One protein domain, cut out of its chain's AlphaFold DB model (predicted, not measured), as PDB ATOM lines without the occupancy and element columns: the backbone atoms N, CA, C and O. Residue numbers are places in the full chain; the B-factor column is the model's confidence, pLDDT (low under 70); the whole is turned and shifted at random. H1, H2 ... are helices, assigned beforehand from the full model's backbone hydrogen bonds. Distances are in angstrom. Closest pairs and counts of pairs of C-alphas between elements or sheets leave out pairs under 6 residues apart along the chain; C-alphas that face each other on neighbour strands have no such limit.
ATOM      1  N   PHE A  83      12.039 -36.804 -35.091       91.69
ATOM      2  CA  PHE A  83      12.378 -35.413 -35.385       91.69
ATOM      3  C   PHE A  83      13.249 -34.788 -34.285       91.69
ATOM      4  O   PHE A  83      14.245 -34.120 -34.572       91.69
ATOM      5  N   THR A  84      12.904 -35.023 -33.016       95.50
ATOM      6  CA  THR A  84      13.641 -34.444 -31.882       95.50
ATOM      7  C   THR A  84      15.020 -35.075 -31.718       95.50
ATOM      8  O   THR A  84      16.002 -34.354 -31.542       95.50
ATOM      9  N   ILE A  85      15.119 -36.408 -31.827       96.06
ATOM     10  CA  ILE A  85      16.402 -37.129 -31.834       96.06
ATOM     11  C   ILE A  85      17.303 -36.551 -32.922       96.06
ATOM     12  O   ILE A  85      18.452 -36.199 -32.664       96.06
ATOM     13  N   ARG A  86      16.760 -36.401 -34.131       94.81
ATOM     14  CA  ARG A  86      17.500 -35.903 -35.283       94.81
ATOM     15  C   ARG A  86      18.045 -34.500 -35.064       94.81
ATOM     16  O   ARG A  86      19.229 -34.268 -35.286       94.81
ATOM     17  N   ASN A  87      17.199 -33.580 -34.609       96.25
ATOM     18  CA  ASN A  87      17.610 -32.203 -34.360       96.25
ATOM     19  C   ASN A  87      18.620 -32.099 -33.208       96.25
ATOM     20  O   ASN A  87      19.516 -31.261 -33.263       96.25
ATOM     21  N   LEU A  88      18.555 -32.981 -32.203       97.75
ATOM     22  CA  LEU A  88      19.570 -33.020 -31.148       97.75
ATOM     23  C   LEU A  88      20.914 -33.512 -31.687       97.75
ATOM     24  O   LEU A  88      21.943 -32.898 -31.417       97.75
ATOM     25  N   LEU A  89      20.912 -34.569 -32.499       97.44
ATOM     26  CA  LEU A  89      22.128 -35.045 -33.157       97.44
ATOM     27  C   LEU A  89      22.711 -33.988 -34.109       97.44
ATOM     28  O   LEU A  89      23.921 -33.796 -34.161       97.44
ATOM     29  N   LEU A  90      21.867 -33.227 -34.806       95.88
ATOM     30  CA  LEU A  90      22.317 -32.104 -35.626       95.88
ATOM     31  C   LEU A  90      23.014 -31.020 -34.783       95.88
ATOM     32  O   LEU A  90      24.109 -30.585 -35.134       95.88
ATOM     33  N   GLN A  91      22.421 -30.621 -33.650       96.44
ATOM     34  CA  GLN A  91      23.006 -29.635 -32.729       96.44
ATOM     35  C   GLN A  91      24.344 -30.100 -32.146       96.44
ATOM     36  O   GLN A  91      25.300 -29.331 -32.068       96.44
ATOM     37  N   ILE A  92      24.425 -31.375 -31.768       97.69
ATOM     38  CA  ILE A  92      25.653 -31.990 -31.265       97.69
ATOM     39  C   ILE A  92      26.716 -32.049 -32.366       97.69
ATOM     40  O   ILE A  92      27.877 -31.741 -32.109       97.69
ATOM     41  N   SER A  93      26.331 -32.397 -33.598       96.06
ATOM     42  CA  SER A  93      27.272 -32.454 -34.716       96.06
ATOM     43  C   SER A  93      27.851 -31.099 -35.091       96.06
ATOM     44  O   SER A  93      28.990 -31.044 -35.537       96.06
ATOM     45  N   ALA A  94      27.093 -30.022 -34.894       94.56
ATOM     46  CA  ALA A  94      27.531 -28.662 -35.183       94.56
ATOM     47  C   ALA A  94      28.467 -28.067 -34.108       94.56
ATOM     48  O   ALA A  94      28.955 -26.950 -34.280       94.56
ATOM     49  N   SER A  95      28.706 -28.763 -32.987       96.44
ATOM     50  CA  SER A  95      29.488 -28.243 -31.862       96.44
ATOM     51  C   SER A  95      30.318 -29.331 -31.176       96.44
ATOM     52  O   SER A  95      29.829 -30.073 -30.321       96.44
ATOM     53  N   ASP A  96      31.621 -29.359 -31.470       95.88
ATOM     54  CA  ASP A  96      32.561 -30.292 -30.834       95.88
ATOM     55  C   ASP A  96      32.601 -30.130 -29.308       95.88
ATOM     56  O   ASP A  96      32.648 -31.114 -28.573       95.88
ATOM     57  N   SER A  97      32.484 -28.897 -28.804       97.31
ATOM     58  CA  SER A  97      32.459 -28.637 -27.362       97.31
ATOM     59  C   SER A  97      31.205 -29.194 -26.680       97.31
ATOM     60  O   SER A  97      31.303 -29.730 -25.572       97.31
ATOM     61  N   LEU A  98      30.035 -29.116 -27.327       98.06
ATOM     62  CA  LEU A  98      28.811 -29.749 -26.835       98.06
ATOM     63  C   LEU A  98      28.948 -31.275 -26.860       98.06
ATOM     64  O   LEU A  98      28.658 -31.924 -25.856       98.06
ATOM     65  N   ARG A  99      29.434 -31.836 -27.972       98.38
ATOM     66  CA  ARG A  99      29.675 -33.274 -28.133       98.38
ATOM     67  C   ARG A  99      30.591 -33.825 -27.045       98.38
ATOM     68  O   ARG A  99      30.192 -34.732 -26.321       98.38
ATOM     69  N   GLU A 100      31.791 -33.266 -26.894       97.69
ATOM     70  CA  GLU A 100      32.754 -33.699 -25.876       97.69
ATOM     71  C   GLU A 100      32.159 -33.635 -24.473       97.69
ATOM     72  O   GLU A 100      32.375 -34.524 -23.646       97.69
ATOM     73  N   ARG A 101      31.391 -32.579 -24.190       97.88
ATOM     74  CA  ARG A 101      30.747 -32.408 -22.895       97.88
ATOM     75  C   ARG A 101      29.692 -33.477 -22.631       97.88
ATOM     76  O   ARG A 101      29.693 -34.034 -21.540       97.88
ATOM     77  N   LEU A 102      28.833 -33.789 -23.600       98.38
ATOM     78  CA  LEU A 102      27.806 -34.824 -23.442       98.38
ATOM     79  C   LEU A 102      28.394 -36.242 -23.393       98.38
ATOM     80  O   LEU A 102      27.840 -37.090 -22.701       98.38
ATOM     81  N   ILE A 103      29.534 -36.489 -24.048       98.06
ATOM     82  CA  ILE A 103      30.284 -37.748 -23.903       98.06
ATOM     83  C   ILE A 103      30.870 -37.873 -22.489       98.06
ATOM     84  O   ILE A 103      30.757 -38.930 -21.869       98.06
ATOM     85  N   ARG A 104      31.491 -36.808 -21.956       98.00
ATOM     86  CA  ARG A 104      32.087 -36.815 -20.604       98.00
ATOM     87  C   ARG A 104      31.048 -36.814 -19.485       98.00
ATOM     88  O   ARG A 104      31.289 -37.394 -18.432       98.00
ATOM     89  N   GLU A 105      29.910 -36.158 -19.698       97.88
ATOM     90  CA  GLU A 105      28.833 -36.014 -18.718       97.88
ATOM     91  C   GLU A 105      27.481 -36.514 -19.289       97.88
ATOM     92  O   GLU A 105      26.578 -35.699 -19.504       97.88
ATOM     93  N   PRO A 106      27.267 -37.832 -19.497       97.19
ATOM     94  CA  PRO A 106      26.040 -38.349 -20.128       97.19
ATOM     95  C   PRO A 106      24.741 -37.958 -19.410       97.19
ATOM     96  O   PRO A 106      23.699 -37.779 -20.037       97.19
ATOM     97  N   ALA A 107      24.793 -37.726 -18.093       97.50
ATOM     98  CA  ALA A 107      23.651 -37.228 -17.323       97.50
ATOM     99  C   ALA A 107      23.120 -35.869 -17.833       97.50
ATOM    100  O   ALA A 107      21.939 -35.564 -17.662       97.50
ATOM    101  N   ARG A 108      23.962 -35.063 -18.497       98.19
ATOM    102  CA  ARG A 108      23.584 -33.769 -19.089       98.19
ATOM    103  C   ARG A 108      22.795 -33.908 -20.389       98.19
ATOM    104  O   ARG A 108      22.233 -32.915 -20.842       98.19
ATOM    105  N   ILE A 109      22.684 -35.110 -20.964       98.62
ATOM    106  CA  ILE A 109      21.826 -35.347 -22.132       98.62
ATOM    107  C   ILE A 109      20.372 -34.992 -21.794       98.62
ATOM    108  O   ILE A 109      19.695 -34.408 -22.628       98.62
ATOM    109  N   ALA A 110      19.909 -35.231 -20.562       98.25
ATOM    110  CA  ALA A 110      18.568 -34.819 -20.139       98.25
ATOM    111  C   ALA A 110      18.344 -33.295 -20.260       98.25
ATOM    112  O   ALA A 110      17.296 -32.872 -20.740       98.25
ATOM    113  N   ASP A 111      19.341 -32.472 -19.911       98.31
ATOM    114  CA  ASP A 111      19.265 -31.016 -20.106       98.31
ATOM    115  C   ASP A 111      19.236 -30.648 -21.598       98.31
ATOM    116  O   ASP A 111      18.551 -29.707 -22.001       98.31
ATOM    117  N   ALA A 112      19.996 -31.379 -22.418       98.44
ATOM    118  CA  ALA A 112      20.041 -31.179 -23.861       98.44
ATOM    119  C   ALA A 112      18.703 -31.537 -24.531       98.44
ATOM    120  O   ALA A 112      18.296 -30.851 -25.467       98.44
ATOM    121  N   VAL A 113      18.006 -32.562 -24.023       98.56
ATOM    122  CA  VAL A 113      16.657 -32.949 -24.466       98.56
ATOM    123  C   VAL A 113      15.656 -31.817 -24.230       98.56
ATOM    124  O   VAL A 113      14.932 -31.451 -25.153       98.56
ATOM    125  N   GLU A 114      15.629 -31.208 -23.043       98.56
ATOM    126  CA  GLU A 114      14.697 -30.094 -22.800       98.56
ATOM    127  C   GLU A 114      15.032 -28.867 -23.663       98.56
ATOM    128  O   GLU A 114      14.132 -28.179 -24.144       98.56
ATOM    129  N   GLU A 115      16.317 -28.581 -23.895       98.56
ATOM    130  CA  GLU A 115      16.705 -27.429 -24.714       98.56
ATOM    131  C   GLU A 115      16.428 -27.638 -26.208       98.56
ATOM    132  O   GLU A 115      15.965 -26.707 -26.864       98.56
ATOM    133  N   VAL A 116      16.643 -28.838 -26.760       97.88
ATOM    134  CA  VAL A 116      16.290 -29.108 -28.166       97.88
ATOM    135  C   VAL A 116      14.774 -29.074 -28.369       97.88
ATOM    136  O   VAL A 116      14.308 -28.564 -29.387       97.88
ATOM    137  N   LEU A 117      13.997 -29.564 -27.395       97.75
ATOM    138  CA  LEU A 117      12.537 -29.533 -27.442       97.75
ATOM    139  C   LEU A 117      12.024 -28.098 -27.477       97.75
ATOM    140  O   LEU A 117      11.200 -27.786 -28.332       97.75
ATOM    141  N   ARG A 118      12.548 -27.224 -26.608       98.19
ATOM    142  CA  ARG A 118      12.264 -25.786 -26.655       98.19
ATOM    143  C   ARG A 118      12.646 -25.212 -28.017       98.19
ATOM    144  O   ARG A 118      11.820 -24.626 -28.706       98.19
ATOM    145  N   LEU A 119      13.904 -25.398 -28.415       97.00
ATOM    146  CA  LEU A 119      14.461 -24.749 -29.593       97.00
ATOM    147  C   LEU A 119      13.676 -25.115 -30.861       97.00
ATOM    148  O   LEU A 119      13.397 -24.236 -31.672       97.00
ATOM    149  N   TYR A 120      13.297 -26.377 -31.040       94.88
ATOM    150  CA  TYR A 120      12.702 -26.840 -32.293       94.88
ATOM    151  C   TYR A 120      11.189 -27.036 -32.262       94.88
ATOM    152  O   TYR A 120      10.571 -26.892 -33.313       94.88
ATOM    153  N   SER A 121      10.598 -27.351 -31.103       94.44
ATOM    154  CA  SER A 121       9.161 -27.612 -30.932       94.44
ATOM    155  C   SER A 121       8.566 -28.511 -32.030       94.44
ATOM    156  O   SER A 121       7.979 -27.990 -32.970       94.44
ATOM    157  N   PRO A 122       8.646 -29.852 -31.928       91.19
ATOM    158  CA  PRO A 122       8.244 -30.762 -33.014       91.19
ATOM    159  C   PRO A 122       6.835 -30.497 -33.565       91.19
ATOM    160  O   PRO A 122       6.608 -30.528 -34.770       91.19
ATOM    161  N   VAL A 123       5.901 -30.141 -32.679       91.12
ATOM    162  CA  VAL A 123       4.585 -29.620 -33.052       91.12
ATOM    163  C   VAL A 123       4.609 -28.098 -32.929       91.12
ATOM    164  O   VAL A 123       4.574 -27.569 -31.818       91.12
ATOM    165  N   TRP A 124       4.624 -27.374 -34.055       91.19
ATOM    166  CA  TRP A 124       4.757 -25.906 -34.024       91.19
ATOM    167  C   TRP A 124       3.557 -25.189 -33.424       91.19
ATOM    168  O   TRP A 124       3.695 -24.074 -32.928       91.19
ATOM    169  N   GLY A 125       2.376 -25.793 -33.486       92.94
ATOM    170  CA  GLY A 125       1.183 -25.218 -32.899       92.94
ATOM    171  C   GLY A 125      -0.056 -26.065 -33.110       92.94
ATOM    172  O   GLY A 125      -0.114 -26.920 -33.991       92.94
ATOM    173  N   ILE A 126      -1.067 -25.815 -32.283       93.31
ATOM    174  CA  ILE A 126      -2.359 -26.493 -32.362       93.31
ATOM    175  C   ILE A 126      -3.466 -25.446 -32.278       93.31
ATOM    176  O   ILE A 126      -3.401 -24.511 -31.481       93.31
ATOM    177  N   ALA A 152       5.976 -23.178 -31.207       95.25
ATOM    178  CA  ALA A 152       7.313 -22.844 -31.702       95.25
ATOM    179  C   ALA A 152       7.649 -21.353 -31.531       95.25
ATOM    180  O   ALA A 152       8.793 -21.011 -31.260       95.25
ATOM    181  N   SER A 153       6.650 -20.469 -31.648       97.00
ATOM    182  CA  SER A 153       6.835 -19.040 -31.375       97.00
ATOM    183  C   SER A 153       6.984 -18.779 -29.879       97.00
ATOM    184  O   SER A 153       7.872 -18.038 -29.484       97.00
ATOM    185  N   ALA A 154       6.145 -19.400 -29.044       97.12
ATOM    186  CA  ALA A 154       6.211 -19.243 -27.592       97.12
ATOM    187  C   ALA A 154       7.549 -19.741 -27.016       97.12
ATOM    188  O   ALA A 154       8.127 -19.101 -26.143       97.12
ATOM    189  N   ASP A 155       8.083 -20.841 -27.547       97.69
ATOM    190  CA  ASP A 155       9.371 -21.398 -27.125       97.69
ATOM    191  C   ASP A 155      10.583 -20.601 -27.647       97.69
ATOM    192  O   ASP A 155      11.721 -20.855 -27.237       97.69
ATOM    193  N   ARG A 156      10.342 -19.589 -28.494       97.12
ATOM    194  CA  ARG A 156      11.318 -18.600 -28.973       97.12
ATOM    195  C   ARG A 156      11.038 -17.173 -28.477       97.12
ATOM    196  O   ARG A 156      11.740 -16.262 -28.888       97.12
ATOM    197  N   ASP A 157      10.063 -16.982 -27.592       97.62
ATOM    198  CA  ASP A 157       9.712 -15.668 -27.039       97.62
ATOM    199  C   ASP A 157      10.863 -15.119 -26.176       97.62
ATOM    200  O   ASP A 157      11.178 -15.665 -25.112       97.62
ATOM    201  N   GLU A 158      11.493 -14.031 -26.618       96.88
ATOM    202  CA  GLU A 158      12.619 -13.386 -25.943       96.88
ATOM    203  C   GLU A 158      12.260 -12.817 -24.563       96.88
ATOM    204  O   GLU A 158      13.138 -12.689 -23.704       96.88
ATOM    205  N   ALA A 159      10.978 -12.531 -24.304       96.12
ATOM    206  CA  ALA A 159      10.512 -12.102 -22.988       96.12
ATOM    207  C   ALA A 159      10.520 -13.254 -21.968       96.12
ATOM    208  O   ALA A 159      10.483 -13.018 -20.756       96.12
ATOM    209  N   LYS A 160      10.567 -14.509 -22.438       96.31
ATOM    210  CA  LYS A 160      10.645 -15.720 -21.604       96.31
ATOM    211  C   LYS A 160      12.008 -16.396 -21.664       96.31
ATOM    212  O   LYS A 160      12.463 -16.928 -20.649       96.31
ATOM    213  N   PHE A 161      12.662 -16.363 -22.820       97.69
ATOM    214  CA  PHE A 161      13.914 -17.057 -23.080       97.69
ATOM    215  C   PHE A 161      14.971 -16.077 -23.604       97.69
ATOM    216  O   PHE A 161      14.977 -15.764 -24.790       97.69
ATOM    217  N   PRO A 162      15.921 -15.630 -22.760       95.31
ATOM    218  CA  PRO A 162      17.054 -14.833 -23.222       95.31
ATOM    219  C   PRO A 162      17.859 -15.590 -24.283       95.31
ATOM    220  O   PRO A 162      18.117 -16.783 -24.116       95.31
ATOM    221  N   GLU A 163      18.264 -14.911 -25.355       96.25
ATOM    222  CA  GLU A 163      18.923 -15.540 -26.510       96.25
ATOM    223  C   GLU A 163      18.115 -16.752 -27.029       96.25
ATOM    224  O   GLU A 163      18.602 -17.892 -26.999       96.25
ATOM    225  N   PRO A 164      16.850 -16.539 -27.448       97.31
ATOM    226  CA  PRO A 164      15.905 -17.625 -27.707       97.31
ATOM    227  C   PRO A 164      16.350 -18.524 -28.861       97.31
ATOM    228  O   PRO A 164      16.019 -19.714 -28.878       97.31
ATOM    229  N   ASP A 165      17.152 -17.985 -29.780       96.81
ATOM    230  CA  ASP A 165      17.627 -18.710 -30.954       96.81
ATOM    231  C   ASP A 165      18.872 -19.558 -30.735       96.81
ATOM    232  O   ASP A 165      19.271 -20.324 -31.614       96.81
ATOM    233  N   ARG A 166      19.481 -19.457 -29.552       96.62
ATOM    234  CA  ARG A 166      20.669 -20.229 -29.208       96.62
ATOM    235  C   ARG A 166      20.296 -21.487 -28.448       96.62
ATOM    236  O   ARG A 166      19.492 -21.456 -27.515       96.62
ATOM    237  N   PHE A 167      20.967 -22.578 -28.798       97.75
ATOM    238  CA  PHE A 167      21.003 -23.773 -27.971       97.75
ATOM    239  C   PHE A 167      21.860 -23.506 -26.726       97.75
ATOM    240  O   PHE A 167      23.063 -23.254 -26.830       97.75
ATOM    241  N   VAL A 168      21.247 -23.561 -25.544       97.44
ATOM    242  CA  VAL A 168      21.922 -23.360 -24.255       97.44
ATOM    243  C   VAL A 168      21.773 -24.606 -23.383       97.44
ATOM    244  O   VAL A 168      20.727 -24.854 -22.782       97.44
ATOM    245  N   LEU A 169      22.852 -25.388 -23.269       97.94
ATOM    246  CA  LEU A 169      22.864 -26.580 -22.420       97.94
ATOM    247  C   LEU A 169      22.616 -26.209 -20.950       97.94
ATOM    248  O   LEU A 169      23.398 -25.478 -20.342       97.94
ATOM    249  N   GLY A 170      21.563 -26.779 -20.361       95.94
ATOM    250  CA  GLY A 170      21.202 -26.528 -18.965       95.94
ATOM    251  C   GLY A 170      20.547 -25.167 -18.730       95.94
ATOM    252  O   GLY A 170      20.656 -24.643 -17.620       95.94
ATOM    253  N   ARG A 171      19.886 -24.594 -19.750       97.44
ATOM    254  CA  ARG A 171      19.056 -23.386 -19.633       97.44
ATOM    255  C   ARG A 171      18.140 -23.469 -18.406       97.44
ATOM    256  O   ARG A 171      17.446 -24.465 -18.204       97.44
ATOM    257  N   LYS A 172      18.126 -22.416 -17.582       94.62
ATOM    258  CA  LYS A 172      17.248 -22.297 -16.408       94.62
ATOM    259  C   LYS A 172      16.741 -20.855 -16.251       94.62
ATOM    260  O   LYS A 172      17.572 -19.950 -16.234       94.62
ATOM    261  N   PRO A 173      15.425 -20.644 -16.069       93.62
ATOM    262  CA  PRO A 173      14.352 -21.634 -16.226       93.62
ATOM    263  C   PRO A 173      14.217 -22.106 -17.690       93.62
ATOM    264  O   PRO A 173      14.580 -21.380 -18.609       93.62
ATOM    265  N   ASN A 174      13.695 -23.318 -17.908       96.38
ATOM    266  CA  ASN A 174      13.383 -23.846 -19.244       96.38
ATOM    267  C   ASN A 174      11.946 -24.393 -19.288       96.38
ATOM    268  O   ASN A 174      11.714 -25.597 -19.379       96.38
ATOM    269  N   VAL A 175      10.966 -23.501 -19.119       95.25
ATOM    270  CA  VAL A 175       9.535 -23.853 -19.045       95.25
ATOM    271  C   VAL A 175       8.914 -23.767 -20.438       95.25
ATOM    272  O   VAL A 175       8.072 -22.918 -20.711       95.25
ATOM    273  N   HIS A 176       9.393 -24.626 -21.329       97.44
ATOM    274  CA  HIS A 176       8.943 -24.682 -22.714       97.44
ATOM    275  C   HIS A 176       7.583 -25.399 -22.853       97.44
ATOM    276  O   HIS A 176       7.157 -26.174 -21.985       97.44
ATOM    277  N   VAL A 177       6.892 -25.156 -23.964       97.25
ATOM    278  CA  VAL A 177       5.553 -25.667 -24.278       97.25
ATOM    279  C   VAL A 177       5.525 -26.618 -25.476       97.25
ATOM    280  O   VAL A 177       4.440 -26.993 -25.910       97.25
ATOM    281  N   ALA A 178       6.675 -27.109 -25.948       96.38
ATOM    282  CA  ALA A 178       6.777 -28.139 -26.995       96.38
ATOM    283  C   ALA A 178       5.890 -29.395 -26.799       96.38
ATOM    284  O   ALA A 178       5.526 -30.057 -27.766       96.38
ATOM    285  N   PHE A 179       5.508 -29.734 -25.559       96.00
ATOM    286  CA  PHE A 179       4.569 -30.829 -25.248       96.00
ATOM    287  C   PHE A 179       3.105 -30.379 -25.083       96.00
ATOM    288  O   PHE A 179       2.262 -31.140 -24.598       96.00
ATOM    289  N   GLY A 180       2.792 -29.136 -25.432       94.56
ATOM    290  CA  GLY A 180       1.524 -28.491 -25.135       94.56
ATOM    291  C   GLY A 180       1.281 -28.270 -23.636       94.56
ATOM    292  O   GLY A 180       2.088 -28.601 -22.756       94.56
ATOM    293  N   VAL A 181       0.115 -27.700 -23.341       92.38
ATOM    294  CA  VAL A 181      -0.306 -27.302 -21.990       92.38
ATOM    295  C   VAL A 181      -1.774 -27.653 -21.728       92.38
ATOM    296  O   VAL A 181      -2.562 -27.879 -22.648       92.38
ATOM    297  N   GLY A 182      -2.151 -27.687 -20.449       92.44
ATOM    298  CA  GLY A 182      -3.528 -27.922 -20.011       92.44
ATOM    299  C   GLY A 182      -3.999 -29.369 -20.182       92.44
ATOM    300  O   GLY A 182      -3.208 -30.308 -20.147       92.44
ATOM    301  N   LYS A 183      -5.314 -29.549 -20.365       93.31
ATOM    302  CA  LYS A 183      -5.988 -30.868 -20.391       93.31
ATOM    303  C   LYS A 183      -5.507 -31.807 -21.504       93.31
ATOM    304  O   LYS A 183      -5.680 -33.010 -21.392       93.31
ATOM    305  N   HIS A 184      -4.920 -31.252 -22.563       93.38
ATOM    306  CA  HIS A 184      -4.389 -32.002 -23.705       93.38
ATOM    307  C   HIS A 184      -2.858 -31.981 -23.754       93.38
ATOM    308  O   HIS A 184      -2.277 -32.141 -24.827       93.38
ATOM    309  N   ARG A 185      -2.189 -31.746 -22.616       93.69
ATOM    310  CA  ARG A 185      -0.735 -31.903 -22.528       93.69
ATOM    311  C   ARG A 185      -0.346 -33.317 -22.967       93.69
ATOM    312  O   ARG A 185      -1.034 -34.279 -22.637       93.69
ATOM    313  N   CYS A 186       0.749 -33.414 -23.720       95.00
ATOM    314  CA  CYS A 186       1.211 -34.644 -24.351       95.00
ATOM    315  C   CYS A 186       1.250 -35.824 -23.367       95.00
ATOM    316  O   CYS A 186       1.984 -35.795 -22.377       95.00
ATOM    317  N   LEU A 187       0.502 -36.882 -23.688       94.00
ATOM    318  CA  LEU A 187       0.481 -38.129 -22.921       94.00
ATOM    319  C   LEU A 187       1.845 -38.840 -22.954       94.00
ATOM    320  O   LEU A 187       2.286 -39.397 -21.953       94.00
ATOM    321  N   GLY A 188       2.541 -38.776 -24.093       93.62
ATOM    322  CA  GLY A 188       3.837 -39.424 -24.322       93.62
ATOM    323  C   GLY A 188       5.044 -38.667 -23.766       93.62
ATOM    324  O   GLY A 188       6.175 -39.053 -24.035       93.62
ATOM    325  N   THR A 189       4.847 -37.593 -22.995       95.19
ATOM    326  CA  THR A 189       5.925 -36.668 -22.603       95.19
ATOM    327  C   THR A 189       7.082 -37.334 -21.840       95.19
ATOM    328  O   THR A 189       8.228 -36.904 -21.956       95.19
ATOM    329  N   HIS A 190       6.807 -38.388 -21.066       96.12
ATOM    330  CA  HIS A 190       7.837 -39.136 -20.338       96.12
ATOM    331  C   HIS A 190       8.543 -40.162 -21.226       96.12
ATOM    332  O   HIS A 190       9.764 -40.289 -21.150       96.12
ATOM    333  N   LEU A 191       7.786 -40.850 -22.086       95.94
ATOM    334  CA  LEU A 191       8.334 -41.823 -23.026       95.94
ATOM    335  C   LEU A 191       9.246 -41.134 -24.047       95.94
ATOM    336  O   LEU A 191      10.395 -41.534 -24.180       95.94
ATOM    337  N   ALA A 192       8.795 -40.034 -24.653       96.69
ATOM    338  CA  ALA A 192       9.587 -39.279 -25.620       96.69
ATOM    339  C   ALA A 192      10.933 -38.828 -25.026       96.69
ATOM    340  O   ALA A 192      11.978 -39.033 -25.630       96.69
ATOM    341  N   ARG A 193      10.943 -38.275 -23.802       97.81
ATOM    342  CA  ARG A 193      12.196 -37.891 -23.122       97.81
ATOM    343  C   ARG A 193      13.140 -39.071 -22.918       97.81
ATOM    344  O   ARG A 193      14.347 -38.919 -23.092       97.81
ATOM    345  N   LEU A 194      12.599 -40.220 -22.512       97.94
ATOM    346  CA  LEU A 194      13.376 -41.439 -22.321       97.94
ATOM    347  C   LEU A 194      13.988 -41.902 -23.646       97.94
ATOM    348  O   LEU A 194      15.195 -42.118 -23.699       97.94
ATOM    349  N   GLU A 195      13.176 -42.002 -24.696       97.69
ATOM    350  CA  GLU A 195      13.596 -42.423 -26.034       97.69
ATOM    351  C   GLU A 195      14.677 -41.502 -26.596       97.69
ATOM    352  O   GLU A 195      15.726 -41.986 -27.012       97.69
ATOM    353  N   ILE A 196      14.468 -40.181 -26.544       98.06
ATOM    354  CA  ILE A 196      15.439 -39.206 -27.053       98.06
ATOM    355  C   ILE A 196      16.758 -39.323 -26.287       98.06
ATOM    356  O   ILE A 196      17.824 -39.387 -26.900       98.06
ATOM    357  N   ARG A 197      16.697 -39.379 -24.950       98.44
ATOM    358  CA  ARG A 197      17.894 -39.490 -24.111       98.44
ATOM    359  C   ARG A 197      18.675 -40.760 -24.425       98.44
ATOM    360  O   ARG A 197      19.871 -40.666 -24.668       98.44
ATOM    361  N   VAL A 198      18.008 -41.916 -24.419       98.31
ATOM    362  CA  VAL A 198      18.656 -43.212 -24.666       98.31
ATOM    363  C   VAL A 198      19.232 -43.250 -26.078       98.31
ATOM    364  O   VAL A 198      20.398 -43.581 -26.235       98.31
ATOM    365  N   ALA A 199      18.478 -42.833 -27.097       97.88
ATOM    366  CA  ALA A 199      18.969 -42.828 -28.472       97.88
ATOM    367  C   ALA A 199      20.244 -41.983 -28.631       97.88
ATOM    368  O   ALA A 199      21.216 -42.439 -29.229       97.88
ATOM    369  N   VAL A 200      20.270 -40.772 -28.068       98.31
ATOM    370  CA  VAL A 200      21.452 -39.896 -28.133       98.31
ATOM    371  C   VAL A 200      22.615 -40.449 -27.313       98.31
ATOM    372  O   VAL A 200      23.758 -40.375 -27.759       98.31
ATOM    373  N   GLU A 201      22.341 -41.032 -26.146       97.94
ATOM    374  CA  GLU A 201      23.349 -41.680 -25.307       97.94
ATOM    375  C   GLU A 201      24.036 -42.839 -26.045       97.94
ATOM    376  O   GLU A 201      25.265 -42.884 -26.106       97.94
ATOM    377  N   GLU A 202      23.260 -43.727 -26.671       96.94
ATOM    378  CA  GLU A 202      23.790 -44.854 -27.443       96.94
ATOM    379  C   GLU A 202      24.565 -44.391 -28.682       96.94
ATOM    380  O   GLU A 202      25.651 -44.905 -28.963       96.94
ATOM    381  N   VAL A 203      24.067 -43.378 -29.401       96.44
ATOM    382  CA  VAL A 203      24.782 -42.807 -30.553       96.44
ATOM    383  C   VAL A 203      26.124 -42.224 -30.120       96.44
ATOM    384  O   VAL A 203      27.139 -42.519 -30.742       96.44
ATOM    385  N   LEU A 204      26.171 -41.450 -29.035       96.50
ATOM    386  CA  LEU A 204      27.425 -40.881 -28.532       96.50
ATOM    387  C   LEU A 204      28.389 -41.939 -27.991       96.50
ATOM    388  O   LEU A 204      29.602 -41.768 -28.102       96.50
ATOM    389  N   ARG A 205      27.873 -43.034 -27.427       94.81
ATOM    390  CA  ARG A 205      28.691 -44.139 -26.920       94.81
ATOM    391  C   ARG A 205      29.331 -44.944 -28.048       94.81
ATOM    392  O   ARG A 205      30.518 -45.262 -27.977       94.81
ATOM    393  N   HIS A 206      28.557 -45.283 -29.076       94.00
ATOM    394  CA  HIS A 206      28.999 -46.182 -30.144       94.00
ATOM    395  C   HIS A 206      29.614 -45.454 -31.342       94.00
ATOM    396  O   HIS A 206      30.529 -45.986 -31.969       94.00
ATOM    397  N   LEU A 207      29.156 -44.236 -31.627       95.31
ATOM    398  CA  LEU A 207      29.569 -43.410 -32.760       95.31
ATOM    399  C   LEU A 207      30.040 -42.024 -32.277       95.31
ATOM    400  O   LEU A 207      29.532 -41.015 -32.753       95.31
ATOM    401  N   PRO A 208      30.987 -41.914 -31.325       95.25
ATOM    402  CA  PRO A 208      31.335 -40.633 -30.696       95.25
ATOM    403  C   PRO A 208      31.788 -39.560 -31.694       95.25
ATOM    404  O   PRO A 208      31.633 -38.368 -31.439       95.25
ATOM    405  N   ASP A 209      32.319 -39.974 -32.841       94.88
ATOM    406  CA  ASP A 209      32.864 -39.141 -33.906       94.88
ATOM    407  C   ASP A 209      31.922 -38.976 -35.110       94.88
ATOM    408  O   ASP A 209      32.371 -38.495 -36.148       94.88
ATOM    409  N   TYR A 210      30.637 -39.351 -35.001       96.56
ATOM    410  CA  TYR A 210      29.700 -39.172 -36.117       96.56
ATOM    411  C   TYR A 210      29.656 -37.709 -36.568       96.56
ATOM    412  O   TYR A 210      29.641 -36.815 -35.730       96.56
ATOM    413  N   GLN A 211      29.576 -37.444 -37.862       95.56
ATOM    414  CA  GLN A 211      29.426 -36.106 -38.423       95.56
ATOM    415  C   GLN A 211      28.279 -36.104 -39.420       95.56
ATOM    416  O   GLN A 211      28.137 -37.041 -40.203       95.56
ATOM    417  N   VAL A 212      27.455 -35.061 -39.405       94.88
ATOM    418  CA  VAL A 212      26.427 -34.868 -40.432       94.88
ATOM    419  C   VAL A 212      27.110 -34.562 -41.765       94.88
ATOM    420  O   VAL A 212      27.906 -33.632 -41.868       94.88
ATOM    421  N   ALA A 213      26.811 -35.366 -42.782       91.06
ATOM    422  CA  ALA A 213      27.480 -35.345 -44.077       91.06
ATOM    423  C   ALA A 213      26.448 -35.411 -45.206       91.06
ATOM    424  O   ALA A 213      26.104 -36.486 -45.692       91.06
ATOM    425  N   GLY A 214      25.946 -34.251 -45.619       88.44
ATOM    426  CA  GLY A 214      24.973 -34.128 -46.700       88.44
ATOM    427  C   GLY A 214      23.927 -33.061 -46.413       88.44
ATOM    428  O   GLY A 214      24.021 -32.323 -45.433       88.44
ATOM    429  N   GLU A 215      22.936 -32.979 -47.295       87.12
ATOM    430  CA  GLU A 215      21.807 -32.075 -47.116       87.12
ATOM    431  C   GLU A 215      20.897 -32.585 -45.997       87.12
ATOM    432  O   GLU A 215      20.535 -33.763 -45.947       87.12
ATOM    433  N   VAL A 216      20.537 -31.681 -45.090       87.25
ATOM    434  CA  VAL A 216      19.537 -31.929 -44.055       87.25
ATOM    435  C   VAL A 216      18.264 -31.234 -44.497       87.25
ATOM    436  O   VAL A 216      18.296 -30.051 -44.842       87.25
ATOM    437  N   GLY A 217      17.145 -31.955 -44.486       82.50
ATOM    438  CA  GLY A 217      15.869 -31.359 -44.848       82.50
ATOM    439  C   GLY A 217      15.503 -30.205 -43.915       82.50
ATOM    440  O   GLY A 217      15.976 -30.101 -42.777       82.50
ATOM    441  N   TRP A 218      14.654 -29.313 -44.415       80.50
ATOM    442  CA  TRP A 218      14.253 -28.115 -43.690       80.50
ATOM    443  C   TRP A 218      13.751 -28.455 -42.274       80.50
ATOM    444  O   TRP A 218      12.960 -29.378 -42.082       80.50
ATOM    445  N   ASN A 219      14.269 -27.728 -41.278       77.81
ATOM    446  CA  ASN A 219      14.026 -27.940 -39.847       77.81
ATOM    447  C   ASN A 219      14.368 -29.353 -39.318       77.81
ATOM    448  O   ASN A 219      13.814 -29.796 -38.318       77.81
ATOM    449  N   GLY A 220      15.261 -30.086 -39.990       75.56
ATOM    450  CA  GLY A 220      15.577 -31.465 -39.629       75.56
ATOM    451  C   GLY A 220      14.471 -32.447 -40.019       75.56
ATOM    452  O   GLY A 220      14.303 -33.459 -39.351       75.56
ATOM    453  N   MET A 221      13.694 -32.179 -41.069       79.56
ATOM    454  CA  MET A 221      12.783 -33.164 -41.668       79.56
ATOM    455  C   MET A 221      13.539 -34.126 -42.600       79.56
ATOM    456  O   MET A 221      14.528 -33.744 -43.218       79.56
ATOM    457  N   GLY A 222      13.066 -35.371 -42.731       78.44
ATOM    458  CA  GLY A 222      13.698 -36.380 -43.596       78.44
ATOM    459  C   GLY A 222      15.027 -36.949 -43.060       78.44
ATOM    460  O   GLY A 222      15.401 -36.686 -41.926       78.44
ATOM    461  N   PRO A 223      15.750 -37.784 -43.820       84.69
ATOM    462  CA  PRO A 223      16.934 -38.489 -43.317       84.69
ATOM    463  C   PRO A 223      18.037 -37.543 -42.804       84.69
ATOM    464  O   PRO A 223      18.213 -36.442 -43.315       84.69
ATOM    465  N   LEU A 224      18.813 -38.005 -41.813       90.81
ATOM    466  CA  LEU A 224      20.038 -37.335 -41.358       90.81
ATOM    467  C   LEU A 224      21.248 -38.121 -41.865       90.81
ATOM    468  O   LEU A 224      21.604 -39.134 -41.256       90.81
ATOM    469  N   PRO A 225      21.855 -37.716 -42.988       93.06
ATOM    470  CA  PRO A 225      23.014 -38.415 -43.510       93.06
ATOM    471  C   PRO A 225      24.216 -38.155 -42.597       93.06
ATOM    472  O   PRO A 225      24.512 -37.009 -42.253       93.06
ATOM    473  N   VAL A 226      24.900 -39.224 -42.182       94.94
ATOM    474  CA  VAL A 226      26.058 -39.142 -41.283       94.94
ATOM    475  C   VAL A 226      27.223 -39.992 -41.780       94.94
ATOM    476  O   VAL A 226      27.028 -41.060 -42.359       94.94
ATOM    477  N   THR A 227      28.439 -39.537 -41.504       95.25
ATOM    478  CA  THR A 227      29.679 -40.313 -41.595       95.25
ATOM    479  C   THR A 227      30.226 -40.562 -40.192       95.25
ATOM    480  O   THR A 227      29.945 -39.806 -39.271       95.25
ATOM    481  N   TYR A 228      30.979 -41.640 -39.998       94.44
ATOM    482  CA  TYR A 228      31.638 -41.979 -38.731       94.44
ATOM    483  C   TYR A 228      32.803 -42.931 -39.012       94.44
ATOM    484  O   TYR A 228      32.814 -43.593 -40.054       94.44
ATOM    485  N   THR A 229      33.770 -43.036 -38.099       93.06
ATOM    486  CA  THR A 229      34.837 -44.038 -38.219       93.06
ATOM    487  C   THR A 229      34.275 -45.426 -37.908       93.06
ATOM    488  O   THR A 229      33.819 -45.652 -36.783       93.06
ATOM    489  N   PRO A 230      34.315 -46.393 -38.846       86.94
ATOM    490  CA  PRO A 230      33.846 -47.743 -38.574       86.94
ATOM    491  C   PRO A 230      34.649 -48.371 -37.432       86.94
ATOM    492  O   PRO A 230      35.877 -48.449 -37.483       86.94
ATOM    493  N   LYS A 231      33.952 -48.846 -36.404       78.62
ATOM    494  CA  LYS A 231      34.519 -49.681 -35.343       78.62
ATOM    495  C   LYS A 231      33.790 -51.014 -35.343       78.62
ATOM    496  O   LYS A 231      32.601 -51.067 -35.654       78.62
ATOM    497  N   THR A 232      34.478 -52.087 -34.968       71.75
ATOM    498  CA  THR A 232      33.813 -53.363 -34.686       71.75
ATOM    499  C   THR A 232      32.923 -53.169 -33.459       71.75
ATOM    500  O   THR A 232      33.410 -53.158 -32.330       71.75
ATOM    501  N   ILE A 233      31.626 -52.952 -33.674       64.88
ATOM    502  CA  ILE A 233      30.637 -52.880 -32.599       64.88
ATOM    503  C   ILE A 233      30.330 -54.320 -32.197       64.88
ATOM    504  O   ILE A 233      29.636 -55.038 -32.914       64.88
ATOM    505  N   ASN A 234      30.894 -54.767 -31.077       57.00
ATOM    506  CA  ASN A 234      30.650 -56.110 -30.573       57.00
ATOM    507  C   ASN A 234      29.324 -56.113 -29.795       57.00
ATOM    508  O   ASN A 234      29.298 -55.820 -28.602       57.00
ATOM    509  N   LEU A 235      28.215 -56.375 -30.493       60.69
ATOM    510  CA  LEU A 235      26.856 -56.340 -29.927       60.69
ATOM    511  C   LEU A 235      26.602 -57.437 -28.871       60.69
ATOM    512  O   LEU A 235      25.616 -57.366 -28.146       60.69
ATOM    513  N   GLU A 236      27.492 -58.427 -28.759       57.97
ATOM    514  CA  GLU A 236      27.372 -59.552 -27.819       57.97
ATOM    515  C   GLU A 236      27.923 -59.255 -26.410       57.97
ATOM    516  O   GLU A 236      27.726 -60.052 -25.499       57.97
ATOM    517  N   ALA A 237      28.604 -58.122 -26.194       51.22
ATOM    518  CA  ALA A 237      29.302 -57.838 -24.932       51.22
ATOM    519  C   ALA A 237      28.464 -57.083 -23.874       51.22
ATOM    520  O   ALA A 237      28.990 -56.728 -22.821       51.22
ATOM    521  N   THR A 238      27.185 -56.812 -24.148       48.66
ATOM    522  CA  THR A 238      26.294 -55.997 -23.292       48.66
ATOM    523  C   THR A 238      24.977 -56.698 -22.932       48.66
ATOM    524  O   THR A 238      23.942 -56.041 -22.826       48.66
ATOM    525  N   ALA A 239      25.006 -58.023 -22.749       39.72
ATOM    526  CA  ALA A 239      23.906 -58.793 -22.156       39.72
ATOM    527  C   ALA A 239      24.153 -59.067 -20.664       39.72
ATOM    528  O   ALA A 239      25.313 -59.382 -20.312       39.72
TER     529      ALA A 239
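What this domain is: This is residues 83 to 126 and 152 to 239 of the 239 residues of a protein of Gammaproteobacteria bacterium (UniProt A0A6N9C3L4). Three helices, H1, H3 and H4, cross in a compact core, and H2 packs across the end of H4; long loops, residues 152 to 188 and 207 to 234, lie round them, and residues 234 to 239, with H5, stick out. The 132 printed residues, under half in the five named helices H1 to H5, are all helix by class, with no named strand. The radius of gyration of the C-alphas is 15.5 A, the spans 47 by 31 by 28 A.

Where its parts are: Find C-alpha 83 at (12.378, -35.413, -35.385), where H1, residues 83 to 93, begins. Then come H2, 96 to 104; H3, 106 to 120, 21.4 A; H4, 189 to 206, 26.1 A; and H5, 235 to 238, ending at (26.294, -55.997, -23.292).

How they stand to each other: H1 touches H3 at a steep tilt of 66 degrees, closest C-alphas Leu 88 and Val 116, 5.9 A. H4 touches H3 with residues 193 to 201 alone, closest C-alphas Ile 109 and Arg 197, 6.0 A. In H1 and H2 every O i to N i+4 pair is within hydrogen-bond range, in H3 9 of 11, in H4 13 of 14; H5 is too short for one.

The domain as a whole: Residues 127 to 151 are not printed; C-alphas 126 and 152 are 10.4 A apart. The H4 to H5 link is long. Residues 233 to 239 have pLDDT under 70.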